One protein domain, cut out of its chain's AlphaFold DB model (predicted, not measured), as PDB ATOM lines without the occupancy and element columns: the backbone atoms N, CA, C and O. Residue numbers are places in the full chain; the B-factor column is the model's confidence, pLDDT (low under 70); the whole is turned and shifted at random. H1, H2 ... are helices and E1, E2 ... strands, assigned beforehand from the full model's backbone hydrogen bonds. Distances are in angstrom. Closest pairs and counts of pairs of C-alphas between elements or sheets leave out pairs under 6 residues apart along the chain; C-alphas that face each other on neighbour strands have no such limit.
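What this domain is: This is residues 12 to 97 of the 363 residues of a protein of Rhizopogon vesiculosus (UniProt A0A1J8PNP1). What is the main picture? A small sheet of four strands, E1, E3, E2 and E6, has the helix H2 over one face, and the narrow hairpin E4 and E5 reaches away beyond the last residue of H2, with residues 80 to 85 sticking out. The short helix H1 packs on residues 64 to 68 of H2, and residues 18 to 25 stick out as part of a long loop. What makes it up? The printed part has 86 residues with two named helices and six named strands, in the order E1 H1 E2 E3 H2 E4 E5 E6; the class is mixed, helices and strands, and under half of the residues are in named elements. The main sheet, E1 E3 E2 E6, is mixed and the other, E4 E5, antiparallel; the whole is loose, with a radius of gyration of the C-alphas of 15.4 A and spans of 48 by 29 by 19 A.

Where its parts are: Where is the main sheet? It holds E1, residues 12 to 14, E3, residues 58 to 61, E2, residues 46 to 50 and 13.3 A long, and E6, residues 92 to 96 and 12.4 A long. C-alpha 12 is at (215.286, 235.504, 296.683) and C-alpha 96 at (229.416, 239.650, 290.930). Where are the others? H2, residues 64 to 75, is 16.6 A long and H1, residues 31 to 35, 6.0 A; E4 is residues 78 to 81 and E5 residues 84 to 87.

How they stand to each other: How do the strands pair? E1 is parallel to E3, with N 13 and O 59 3.0 A apart. E2 is antiparallel to E3, a hairpin, with N 47 and O 60 2.8 A apart, and antiparallel to E6, with N 48 and O 94 2.8 A apart. E4 and E5 form an antiparallel hairpin, with N 79 and O 86 2.9 A apart. How does H2 stand? In two layers, a helix on one face of a sheet, H2 is 7.9 A over the sheet, over E3 and E2; at 28 degrees to E2 on the local plane it only just runs along the strands, and its closest C-alphas to E2 are those of Gly 66 and Tyr 46, 5.3 A. And H1? It is not on the sheet but touches H2, with residues 64 to 68 of H2 alone, the C-alphas of Ile 31 and Leu 65 being closest at 5.2 A. In H1 and H2 every O i to N i+4 pair is within hydrogen-bond range.

The domain as a whole: How far does it reach? The two C-alphas farthest apart, those of Ser 21 and Asp 82, are 52.1 A apart. Are there cuts or long links? The printed part has no cut, and the link E1 to H1, 16 residues, is long. Where is confidence low? Residues 12 to 27 are under 70, and the mean pLDDT of the printed part is 82.8.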
ATOM      1  N   ILE A  12     215.010 234.695 297.874       69.69
ATOM      2  CA  ILE A  12     215.286 235.504 296.683       69.69
ATOM      3  C   ILE A  12     214.622 236.870 296.871       69.69
ATOM      4  O   ILE A  12     213.418 236.942 297.135       69.69
ATOM      5  N   ARG A  13     215.385 237.964 296.762       66.75
ATOM      6  CA  ARG A  13     214.858 239.332 296.913       66.75
ATOM      7  C   ARG A  13     215.379 240.247 295.810       66.75
ATOM      8  O   ARG A  13     216.566 240.255 295.520       66.75
ATOM      9  N   ALA A  14     214.515 241.087 295.253       60.34
ATOM     10  CA  ALA A  14     214.984 242.259 294.521       60.34
ATOM     11  C   ALA A  14     215.555 243.280 295.522       60.34
ATOM     12  O   ALA A  14     214.989 243.462 296.610       60.34
ATOM     13  N   ARG A  15     216.672 243.933 295.181       53.34
ATOM     14  CA  ARG A  15     217.243 245.011 295.999       53.34
ATOM     15  C   ARG A  15     216.217 246.139 296.149       53.34
ATOM     16  O   ARG A  15     215.602 246.580 295.182       53.34
ATOM     17  N   ARG A  16     216.020 246.589 297.389       48.69
ATOM     18  CA  ARG A  16     215.277 247.812 297.712       48.69
ATOM     19  C   ARG A  16     216.297 248.910 297.953       48.69
ATOM     20  O   ARG A  16     217.151 248.737 298.820       48.69
ATOM     21  N   GLU A  17     216.181 250.035 297.260       40.53
ATOM     22  CA  GLU A  17     216.834 251.242 297.756       40.53
ATOM     23  C   GLU A  17     216.212 251.644 299.106       40.53
ATOM     24  O   GLU A  17     214.985 251.547 299.271       40.53
ATOM     25  N   PRO A  18     217.010 252.069 300.101       40.12
ATOM     26  CA  PRO A  18     216.471 252.549 301.359       40.12
ATOM     27  C   PRO A  18     215.848 253.943 301.160       40.12
ATOM     28  O   PRO A  18     216.561 254.917 300.981       40.12
ATOM     29  N   CYS A  19     214.515 254.000 301.249       39.81
ATOM     30  CA  CYS A  19     213.664 255.148 301.607       39.81
ATOM     31  C   CYS A  19     213.838 256.490 300.858       39.81
ATOM     32  O   CYS A  19     214.800 257.207 301.092       39.81
ATOM     33  N   LEU A  20     212.789 256.901 300.120       37.16
ATOM     34  CA  LEU A  20     212.099 258.219 300.177       37.16
ATOM     35  C   LEU A  20     211.182 258.416 298.945       37.16
ATOM     36  O   LEU A  20     211.293 259.377 298.196       37.16
ATOM     37  N   SER A  21     210.260 257.492 298.685       42.03
ATOM     38  CA  SER A  21     209.109 257.745 297.802       42.03
ATOM     39  C   SER A  21     208.048 256.664 298.025       42.03
ATOM     40  O   SER A  21     208.401 255.556 298.443       42.03
ATOM     41  N   PRO A  22     206.746 256.959 297.824       41.38
ATOM     42  CA  PRO A  22     205.706 255.943 297.922       41.38
ATOM     43  C   PRO A  22     206.073 254.802 296.975       41.38
ATOM     44  O   PRO A  22     206.309 255.038 295.791       41.38
ATOM     45  N   ALA A  23     206.195 253.596 297.536       45.19
ATOM     46  CA  ALA A  23     206.684 252.412 296.851       45.19
ATOM     47  C   ALA A  23     205.935 252.223 295.525       45.19
ATOM     48  O   ALA A  23     204.794 251.758 295.508       45.19
ATOM     49  N   ARG A  24     206.575 252.597 294.407       43.78
ATOM     50  CA  ARG A  24     206.129 252.148 293.089       43.78
ATOM     51  C   ARG A  24     206.117 250.621 293.147       43.78
ATOM     52  O   ARG A  24     207.101 250.048 293.624       43.78
ATOM     53  N   PRO A  25     205.038 249.952 292.708       48.12
ATOM     54  CA  PRO A  25     205.079 248.508 292.563       48.12
ATOM     55  C   PRO A  25     206.287 248.170 291.686       48.12
ATOM     56  O   PRO A  25     206.424 248.705 290.585       48.12
ATOM     57  N   LEU A  26     207.196 247.355 292.225       52.72
ATOM     58  CA  LEU A  26     208.316 246.797 291.477       52.72
ATOM     59  C   LEU A  26     207.691 245.948 290.369       52.72
ATOM     60  O   LEU A  26     207.212 244.845 290.628       52.72
ATOM     61  N   TYR A  27     207.618 246.501 289.159       62.50
ATOM     62  CA  TYR A  27     207.280 245.719 287.982       62.50
ATOM     63  C   TYR A  27     208.477 244.808 287.732       62.50
ATOM     64  O   TYR A  27     209.550 245.251 287.329       62.50
ATOM     65  N   VAL A  28     208.322 243.548 288.126       75.31
ATOM     66  CA  VAL A  28     209.317 242.509 287.896       75.31
ATOM     67  C   VAL A  28     209.165 242.088 286.441       75.31
ATOM     68  O   VAL A  28     208.172 241.461 286.078       75.31
ATOM     69  N   GLU A  29     210.129 242.463 285.608       89.31
ATOM     70  CA  GLU A  29     210.136 242.086 284.197       89.31
ATOM     71  C   GLU A  29     210.566 240.617 284.029       89.31
ATOM     72  O   GLU A  29     211.439 240.138 284.764       89.31
ATOM     73  N   PRO A  30     210.002 239.878 283.059       92.12
ATOM     74  CA  PRO A  30     210.496 238.555 282.694       92.12
ATOM     75  C   PRO A  30     211.989 238.573 282.338       92.12
ATOM     76  O   PRO A  30     212.483 239.542 281.765       92.12
ATOM     77  N   ILE A  31     212.695 237.462 282.592       92.06
ATOM     78  CA  ILE A  31     214.120 237.304 282.232       92.06
ATOM     79  C   ILE A  31     214.343 237.624 280.747       92.06
ATOM     80  O   ILE A  31     215.297 238.316 280.411       92.06
ATOM     81  N   ALA A  32     213.430 237.179 279.875       89.69
ATOM     82  CA  ALA A  32     213.485 237.451 278.441       89.69
ATOM     83  C   ALA A  32     213.419 238.954 278.123       89.69
ATOM     84  O   ALA A  32     214.186 239.431 277.294       89.69
ATOM     85  N   SER A  33     212.567 239.713 278.819       90.81
ATOM     86  CA  SER A  33     212.453 241.167 278.647       90.81
ATOM     87  C   SER A  33     213.707 241.896 279.128       90.81
ATOM     88  O   SER A  33     214.180 242.816 278.468       90.81
ATOM     89  N   GLU A  34     214.279 241.481 280.263       90.69
ATOM     90  CA  GLU A  34     215.552 242.022 280.763       90.69
ATOM     91  C   GLU A  34     216.718 241.721 279.809       90.69
ATOM     92  O   GLU A  34     217.585 242.568 279.589       90.69
ATOM     93  N   ALA A  35     216.723 240.529 279.208       87.12
ATOM     94  CA  ALA A  35     217.780 240.047 278.327       87.12
ATOM     95  C   ALA A  35     217.846 240.743 276.973       87.12
ATOM     96  O   ALA A  35     218.858 240.590 276.305       87.12
ATOM     97  N   VAL A  36     216.817 241.494 276.579       85.19
ATOM     98  CA  VAL A  36     216.792 242.270 275.328       85.19
ATOM     99  C   VAL A  36     216.860 243.780 275.568       85.19
ATOM    100  O   VAL A  36     216.878 244.557 274.617       85.19
ATOM    101  N   LYS A  37     216.943 244.237 276.830       86.50
ATOM    102  CA  LYS A  37     217.139 245.666 277.130       86.50
ATOM    103  C   LYS A  37     218.422 246.186 276.470       86.50
ATOM    104  O   LYS A  37     219.385 245.418 276.361       86.50
ATOM    105  N   PRO A  38     218.477 247.476 276.087       83.19
ATOM    106  CA  PRO A  38     219.707 248.095 275.606       83.19
ATOM    107  C   PRO A  38     220.876 247.798 276.549       83.19
ATOM    108  O   PRO A  38     220.718 247.895 277.764       83.19
ATOM    109  N   LEU A  39     222.046 247.463 275.998       78.19
ATOM    110  CA  LEU A  39     223.214 247.049 276.791       78.19
ATOM    111  C   LEU A  39     223.541 248.037 277.923       78.19
ATOM    112  O   LEU A  39     223.773 247.618 279.047       78.19
ATOM    113  N   SER A  40     223.428 249.343 277.663       78.75
ATOM    114  CA  SER A  40     223.701 250.408 278.639       78.75
ATOM    115  C   SER A  40     222.754 250.452 279.844       78.75
ATOM    116  O   SER A  40     223.027 251.170 280.800       78.75
ATOM    117  N   THR A  41     221.601 249.784 279.780       85.94
ATOM    118  CA  THR A  41     220.607 249.742 280.866       85.94
ATOM    119  C   THR A  41     220.341 248.325 281.370       85.94
ATOM    120  O   THR A  41     219.523 248.137 282.273       85.94
ATOM    121  N   ARG A  42     221.015 247.321 280.797       86.81
ATOM    122  CA  ARG A  42     220.889 245.920 281.191       86.81
ATOM    123  C   ARG A  42     221.651 245.701 282.500       86.81
ATOM    124  O   ARG A  42     222.826 246.027 282.601       86.81
ATOM    125  N   SER A  43     220.983 245.141 283.505       91.12
ATOM    126  CA  SER A  43     221.590 244.838 284.807       91.12
ATOM    127  C   SER A  43     221.671 243.327 284.994       91.12
ATOM    128  O   SER A  43     220.651 242.640 284.931       91.12
ATOM    129  N   GLU A  44     222.877 242.806 285.210       92.62
ATOM    130  CA  GLU A  44     223.139 241.376 285.458       92.62
ATOM    131  C   GLU A  44     223.835 241.122 286.800       92.62
ATOM    132  O   GLU A  44     224.154 239.981 287.130       92.62
ATOM    133  N   GLU A  45     224.082 242.184 287.562       94.62
ATOM    134  CA  GLU A  45     224.763 242.129 288.849       94.62
ATOM    135  C   GLU A  45     223.913 241.440 289.921       94.62
ATOM    136  O   GLU A  45     222.679 241.549 289.943       94.62
ATOM    137  N   TYR A  46     224.584 240.763 290.845       96.25
ATOM    138  CA  TYR A  46     223.941 240.111 291.974       96.25
ATOM    139  C   TYR A  46     224.877 240.000 293.179       96.25
ATOM    140  O   TYR A  46     226.101 240.080 293.076       96.25
ATOM    141  N   GLU A  47     224.267 239.777 294.336       97.75
ATOM    142  CA  GLU A  47     224.931 239.470 295.595       97.75
ATOM    143  C   GLU A  47     224.371 238.161 296.149       97.75
ATOM    144  O   GLU A  47     223.159 238.024 296.325       97.75
ATOM    145  N   LEU A  48     225.246 237.194 296.418       96.19
ATOM    146  CA  LEU A  48     224.903 235.889 296.972       96.19
ATOM    147  C   LEU A  48     225.605 235.687 298.319       96.19
ATOM    148  O   LEU A  48     226.831 235.709 298.399       96.19
ATOM    149  N   GLY A  49     224.816 235.439 299.362       94.81
ATOM    150  CA  GLY A  49     225.280 235.101 300.705       94.81
ATOM    151  C   GLY A  49     224.813 233.710 301.127       94.81
ATOM    152  O   GLY A  49     223.612 233.446 301.172       94.81
ATOM    153  N   ILE A  50     225.754 232.829 301.467       92.81
ATOM    154  CA  ILE A  50     225.506 231.507 302.056       92.81
ATOM    155  C   ILE A  50     226.228 231.458 303.409       92.81
ATOM    156  O   ILE A  50     227.453 231.339 303.439       92.81
ATOM    157  N   PRO A  51     225.508 231.577 304.532       90.00
ATOM    158  CA  PRO A  51     226.120 231.654 305.852       90.00
ATOM    159  C   PRO A  51     226.484 230.265 306.408       90.00
ATOM    160  O   PRO A  51     225.905 229.244 306.038       90.00
ATOM    161  N   VAL A  52     227.464 230.218 307.316       83.81
ATOM    162  CA  VAL A  52     227.962 228.967 307.933       83.81
ATOM    163  C   VAL A  52     227.072 228.466 309.075       83.81
ATOM    164  O   VAL A  52     227.044 227.278 309.387       83.81
ATOM    165  N   ASP A  53     226.311 229.368 309.690       84.88
ATOM    166  CA  ASP A  53     225.477 229.121 310.870       84.88
ATOM    167  C   ASP A  53     224.137 228.433 310.547       84.88
ATOM    168  O   ASP A  53     223.276 228.311 311.417       84.88
ATOM    169  N   ARG A  54     223.966 227.951 309.305       78.81
ATOM    170  CA  ARG A  54     222.726 227.359 308.767       78.81
ATOM    171  C   ARG A  54     221.540 228.325 308.738       78.81
ATOM    172  O   ARG A  54     220.401 227.877 308.589       78.81
ATOM    173  N   SER A  55     221.780 229.628 308.878       85.81
ATOM    174  CA  SER A  55     220.749 230.620 308.611       85.81
ATOM    175  C   SER A  55     220.440 230.699 307.109       85.81
ATOM    176  O   SER A  55     221.066 230.058 306.261       85.81
ATOM    177  N   THR A  56     219.387 231.434 306.784       90.81
ATOM    178  CA  THR A  56     218.841 231.574 305.434       90.81
ATOM    179  C   THR A  56     219.883 232.119 304.451       90.81
ATOM    180  O   THR A  56     220.399 233.218 304.648       90.81
ATOM    181  N   ALA A  57     220.134 231.398 303.353       91.88
ATOM    182  CA  ALA A  57     220.906 231.930 302.232       91.88
ATOM    183  C   ALA A  57     220.114 233.030 301.504       91.88
ATOM    184  O   ALA A  57     218.895 232.923 301.323       91.88
ATOM    185  N   THR A  58     220.802 234.080 301.066       95.38
ATOM    186  CA  THR A  58     220.187 235.256 300.441       95.38
ATOM    187  C   THR A  58     220.795 235.531 299.078       95.38
ATOM    188  O   THR A  58     222.012 235.646 298.961       95.38
ATOM    189  N   LEU A  59     219.940 235.697 298.071       96.44
ATOM    190  CA  LEU A  59     220.321 236.184 296.749       96.44
ATOM    191  C   LEU A  59     219.580 237.492 296.458       96.44
ATOM    192  O   LEU A  59     218.344 237.527 296.490       96.44
ATOM    193  N   THR A  60     220.338 238.547 296.168       95.94
ATOM    194  CA  THR A  60     219.826 239.886 295.870       95.94
ATOM    195  C   THR A  60     220.337 240.412 294.539       95.94
ATOM    196  O   THR A  60     221.522 240.316 294.248       95.94
ATOM    197  N   ALA A  61     219.453 240.998 293.732       94.00
ATOM    198  CA  ALA A  61     219.818 241.644 292.470       94.00
ATOM    199  C   ALA A  61     218.856 242.790 292.125       94.00
ATOM    200  O   ALA A  61     217.774 242.904 292.709       94.00
ATOM    201  N   ASN A  62     219.253 243.623 291.162       91.94
ATOM    202  CA  ASN A  62     218.462 244.756 290.667       91.94
ATOM    203  C   ASN A  62     217.516 244.377 289.509       91.94
ATOM    204  O   ASN A  62     216.676 245.181 289.114       91.94
ATOM    205  N   SER A  63     217.622 243.154 288.985       91.94
ATOM    206  CA  SER A  63     216.821 242.644 287.867       91.94
ATOM    207  C   SER A  63     216.560 241.140 288.016       91.94
ATOM    208  O   SER A  63     217.280 240.435 288.733       91.94
ATOM    209  N   THR A  64     215.562 240.611 287.302       93.69
ATOM    210  CA  THR A  64     215.356 239.151 287.217       93.69
ATOM    211  C   THR A  64     216.498 238.444 286.497       93.69
ATOM    212  O   THR A  64     216.797 237.296 286.815       93.69
ATOM    213  N   LEU A  65     217.181 239.139 285.586       92.62
ATOM    214  CA  LEU A  65     218.367 238.635 284.908       92.62
ATOM    215  C   LEU A  65     219.536 238.430 285.880       92.62
ATOM    216  O   LEU A  65     220.139 237.359 285.880       92.62
ATOM    217  N   GLY A  66     219.803 239.397 286.763       93.81
ATOM    218  CA  GLY A  66     220.804 239.270 287.826       93.81
ATOM    219  C   GLY A  66     220.448 238.166 288.823       93.81
ATOM    220  O   GLY A  66     221.303 237.352 289.173       93.81
ATOM    221  N   LEU A  67     219.166 238.037 289.198       94.50
ATOM    222  CA  LEU A  67     218.699 236.897 290.000       94.50
ATOM    223  C   LEU A  67     218.975 235.565 289.294       94.50
ATOM    224  O   LEU A  67     219.466 234.628 289.917       94.50
ATOM    225  N   TYR A  68     218.712 235.475 287.991       94.19
ATOM    226  CA  TYR A  68     219.012 234.275 287.219       94.19
ATOM    227  C   TYR A  68     220.521 233.976 287.187       94.19
ATOM    228  O   TYR A  68     220.916 232.837 287.430       94.19
ATOM    229  N   ARG A  69     221.387 234.987 286.996       94.00
ATOM    230  CA  ARG A  69     222.855 234.811 287.061       94.00
ATOM    231  C   ARG A  69     223.321 234.306 288.421       94.00
ATOM    232  O   ARG A  69     224.151 233.395 288.472       94.00
ATOM    233  N   GLY A  70     222.771 234.859 289.496       94.81
ATOM    234  CA  GLY A  70     223.098 234.447 290.852       94.81
ATOM    235  C   GLY A  70     222.596 233.052 291.203       94.81
ATOM    236  O   GLY A  70     223.313 232.315 291.873       94.81
ATOM    237  N   LEU A  71     221.433 232.636 290.692       94.56
ATOM    238  CA  LEU A  71     220.954 231.253 290.813       94.56
ATOM    239  C   LEU A  71     221.857 230.272 290.059       94.56
ATOM    240  O   LEU A  71     222.169 229.204 290.585       94.56
ATOM    241  N   THR A  72     222.333 230.642 288.865       93.06
ATOM    242  CA  THR A  72     223.329 229.839 288.143       93.06
ATOM    243  C   THR A  72     224.586 229.647 288.989       93.06
ATOM    244  O   THR A  72     225.073 228.528 289.101       93.06
ATOM    245  N   THR A  73     225.093 230.707 289.624       93.69
ATOM    246  CA  THR A  73     226.265 230.622 290.513       93.69
ATOM    247  C   THR A  73     225.972 229.824 291.781       93.69
ATOM    248  O   THR A  73     226.797 229.017 292.196       93.69
ATOM    249  N   PHE A  74     224.784 229.986 292.368       93.25
ATOM    250  CA  PHE A  74     224.358 229.239 293.550       93.25
ATOM    251  C   PHE A  74     224.390 227.726 293.327       93.25
ATOM    252  O   PHE A  74     224.724 227.000 294.251       93.25
ATOM    253  N   ASN A  75     224.114 227.240 292.115       90.81
ATOM    254  CA  ASN A  75     224.124 225.805 291.816       90.81
ATOM    255  C   ASN A  75     225.532 225.193 291.685       90.81
ATOM    256  O   ASN A  75     225.672 223.977 291.776       90.81
ATOM    257  N   GLN A  76     226.575 225.999 291.473       90.31
ATOM    258  CA  GLN A  76     227.939 225.525 291.199       90.31
ATOM    259  C   GLN A  76     228.719 224.956 292.408       90.31
ATOM    260  O   GLN A  76     229.457 223.993 292.213       90.31
ATOM    261  N   PRO A  77     228.622 225.495 293.644       90.19
ATOM    262  CA  PRO A  77     229.415 225.014 294.781       90.19
ATOM    263  C   PRO A  77     228.869 223.746 295.463       90.19
ATOM    264  O   PRO A  77     229.459 223.300 296.450       90.19
ATOM    265  N   PHE A  78     227.751 223.184 294.992       89.75
ATOM    266  CA  PHE A  78     227.156 221.976 295.561       89.75
ATOM    267  C   PHE A  78     227.739 220.709 294.931       89.75
ATOM    268  O   PHE A  78     227.805 220.570 293.713       89.75
ATOM    269  N   TYR A  79     228.101 219.757 295.783       89.50
ATOM    270  CA  TYR A  79     228.634 218.452 295.409       89.50
ATOM    271  C   TYR A  79     227.701 217.354 295.900       89.50
ATOM    272  O   TYR A  79     227.045 217.509 296.928       89.50
ATOM    273  N   TYR A  80     227.675 216.234 295.184       91.62
ATOM    274  CA  TYR A  80     226.937 215.039 295.575       91.62
ATOM    275  C   TYR A  80     227.913 213.880 295.769       91.62
ATOM    276  O   TYR A  80     228.655 213.536 294.849       91.62
ATOM    277  N   CYS A  81     227.917 213.282 296.959       91.50
ATOM    278  CA  CYS A  81     228.694 212.084 297.271       91.50
ATOM    279  C   CYS A  81     227.856 211.166 298.163       91.50
ATOM    280  O   CYS A  81     227.256 211.633 299.131       91.50
ATOM    281  N   ASP A  82     227.793 209.880 297.820       92.69
ATOM    282  CA  ASP A  82     227.151 208.829 298.620       92.69
ATOM    283  C   ASP A  82     225.731 209.163 299.121       92.69
ATOM    284  O   ASP A  82     225.380 208.921 300.277       92.69
ATOM    285  N   GLY A  83     224.882 209.739 298.265       92.81
ATOM    286  CA  GLY A  83     223.507 210.085 298.650       92.81
ATOM    287  C   GLY A  83     223.353 211.432 299.355       92.81
ATOM    288  O   GLY A  83     222.227 211.823 299.662       92.81
ATOM    289  N   VAL A  84     224.451 212.153 299.592       91.06
ATOM    290  CA  VAL A  84     224.473 213.403 300.353       91.06
ATOM    291  C   VAL A  84     224.922 214.558 299.465       91.06
ATOM    292  O   VAL A  84     225.986 214.514 298.847       91.06
ATOM    293  N   THR A  85     224.124 215.626 299.449       89.69
ATOM    294  CA  THR A  85     224.514 216.907 298.854       89.69
ATOM    295  C   THR A  85     225.190 217.777 299.910       89.69
ATOM    296  O   THR A  85     224.614 218.017 300.971       89.69
ATOM    297  N   TYR A  86     226.396 218.268 299.630       87.31
ATOM    298  CA  TYR A  86     227.166 219.115 300.541       87.31
ATOM    299  C   TYR A  86     227.825 220.287 299.809       87.31
ATOM    300  O   TYR A  86     227.950 220.302 298.587       87.31
ATOM    301  N   ILE A  87     228.249 221.282 300.584       87.56
ATOM    302  CA  ILE A  87     228.970 222.468 300.124       87.56
ATOM    303  C   ILE A  87     230.305 222.536 300.867       87.56
ATOM    304  O   ILE A  87     230.341 222.389 302.086       87.56
ATOM    305  N   LEU A  88     231.409 222.718 300.142       81.19
ATOM    306  CA  LEU A  88     232.755 222.688 300.734       81.19
ATOM    307  C   LEU A  88     233.252 224.056 301.217       81.19
ATOM    308  O   LEU A  88     234.121 224.115 302.078       81.19
ATOM    309  N   LEU A  89     232.721 225.147 300.659       80.31
ATOM    310  CA  LEU A  89     233.292 226.493 300.791       80.31
ATOM    311  C   LEU A  89     232.396 227.471 301.566       80.31
ATOM    312  O   LEU A  89     232.519 228.675 301.390       80.31
ATOM    313  N   ALA A  90     231.483 226.982 302.408       84.12
ATOM    314  CA  ALA A  90     230.687 227.861 303.266       84.12
ATOM    315  C   ALA A  90     231.534 228.415 304.441       84.12
ATOM    316  O   ALA A  90     232.296 227.652 305.039       84.12
ATOM    317  N   PRO A  91     231.382 229.700 304.828       91.00
ATOM    318  CA  PRO A  91     230.440 230.674 304.277       91.00
ATOM    319  C   PRO A  91     230.900 231.263 302.933       91.00
ATOM    320  O   PRO A  91     232.086 231.503 302.728       91.00
ATOM    321  N   ILE A  92     229.944 231.552 302.046       91.56
ATOM    322  CA  ILE A  92     230.182 232.189 300.744       91.56
ATOM    323  C   ILE A  92     229.552 233.581 300.746       91.56
ATOM    324  O   ILE A  92     228.375 233.725 301.067       91.56
ATOM    325  N   ALA A  93     230.324 234.590 300.351       94.56
ATOM    326  CA  ALA A  93     229.834 235.929 300.043       94.56
ATOM    327  C   ALA A  93     230.371 236.328 298.664       94.56
ATOM    328  O   ALA A  93     231.581 236.438 298.478       94.56
ATOM    329  N   ILE A  94     229.473 236.487 297.693       95.56
ATOM    330  CA  ILE A  94     229.796 236.828 296.307       95.56
ATOM    331  C   ILE A  94     229.071 238.120 295.955       95.56
ATOM    332  O   ILE A  94     227.854 238.195 296.098       95.56
ATOM    333  N   THR A  95     229.814 239.093 295.444       97.44
ATOM    334  CA  THR A  95     229.291 240.234 294.690       97.44
ATOM    335  C   THR A  95     229.857 240.099 293.289       97.44
ATOM    336  O   THR A  95     231.076 240.054 293.133       97.44
ATOM    337  N   ASP A  96     228.992 239.971 292.290       95.31
ATOM    338  CA  ASP A  96     229.416 239.650 290.930       95.31
ATOM    339  C   ASP A  96     228.617 240.457 289.906       95.31
ATOM    340  O   ASP A  96     227.425 240.728 290.081       95.31
ATOM    341  N   ALA A  97     229.307 240.857 288.847       92.19
ATOM    342  CA  ALA A  97     228.791 241.636 287.735       92.19
ATOM    343  C   ALA A  97     229.666 241.366 286.503       92.19
ATOM    344  O   ALA A  97     230.875 241.147 286.637       92.19
TER     345      ALA A  97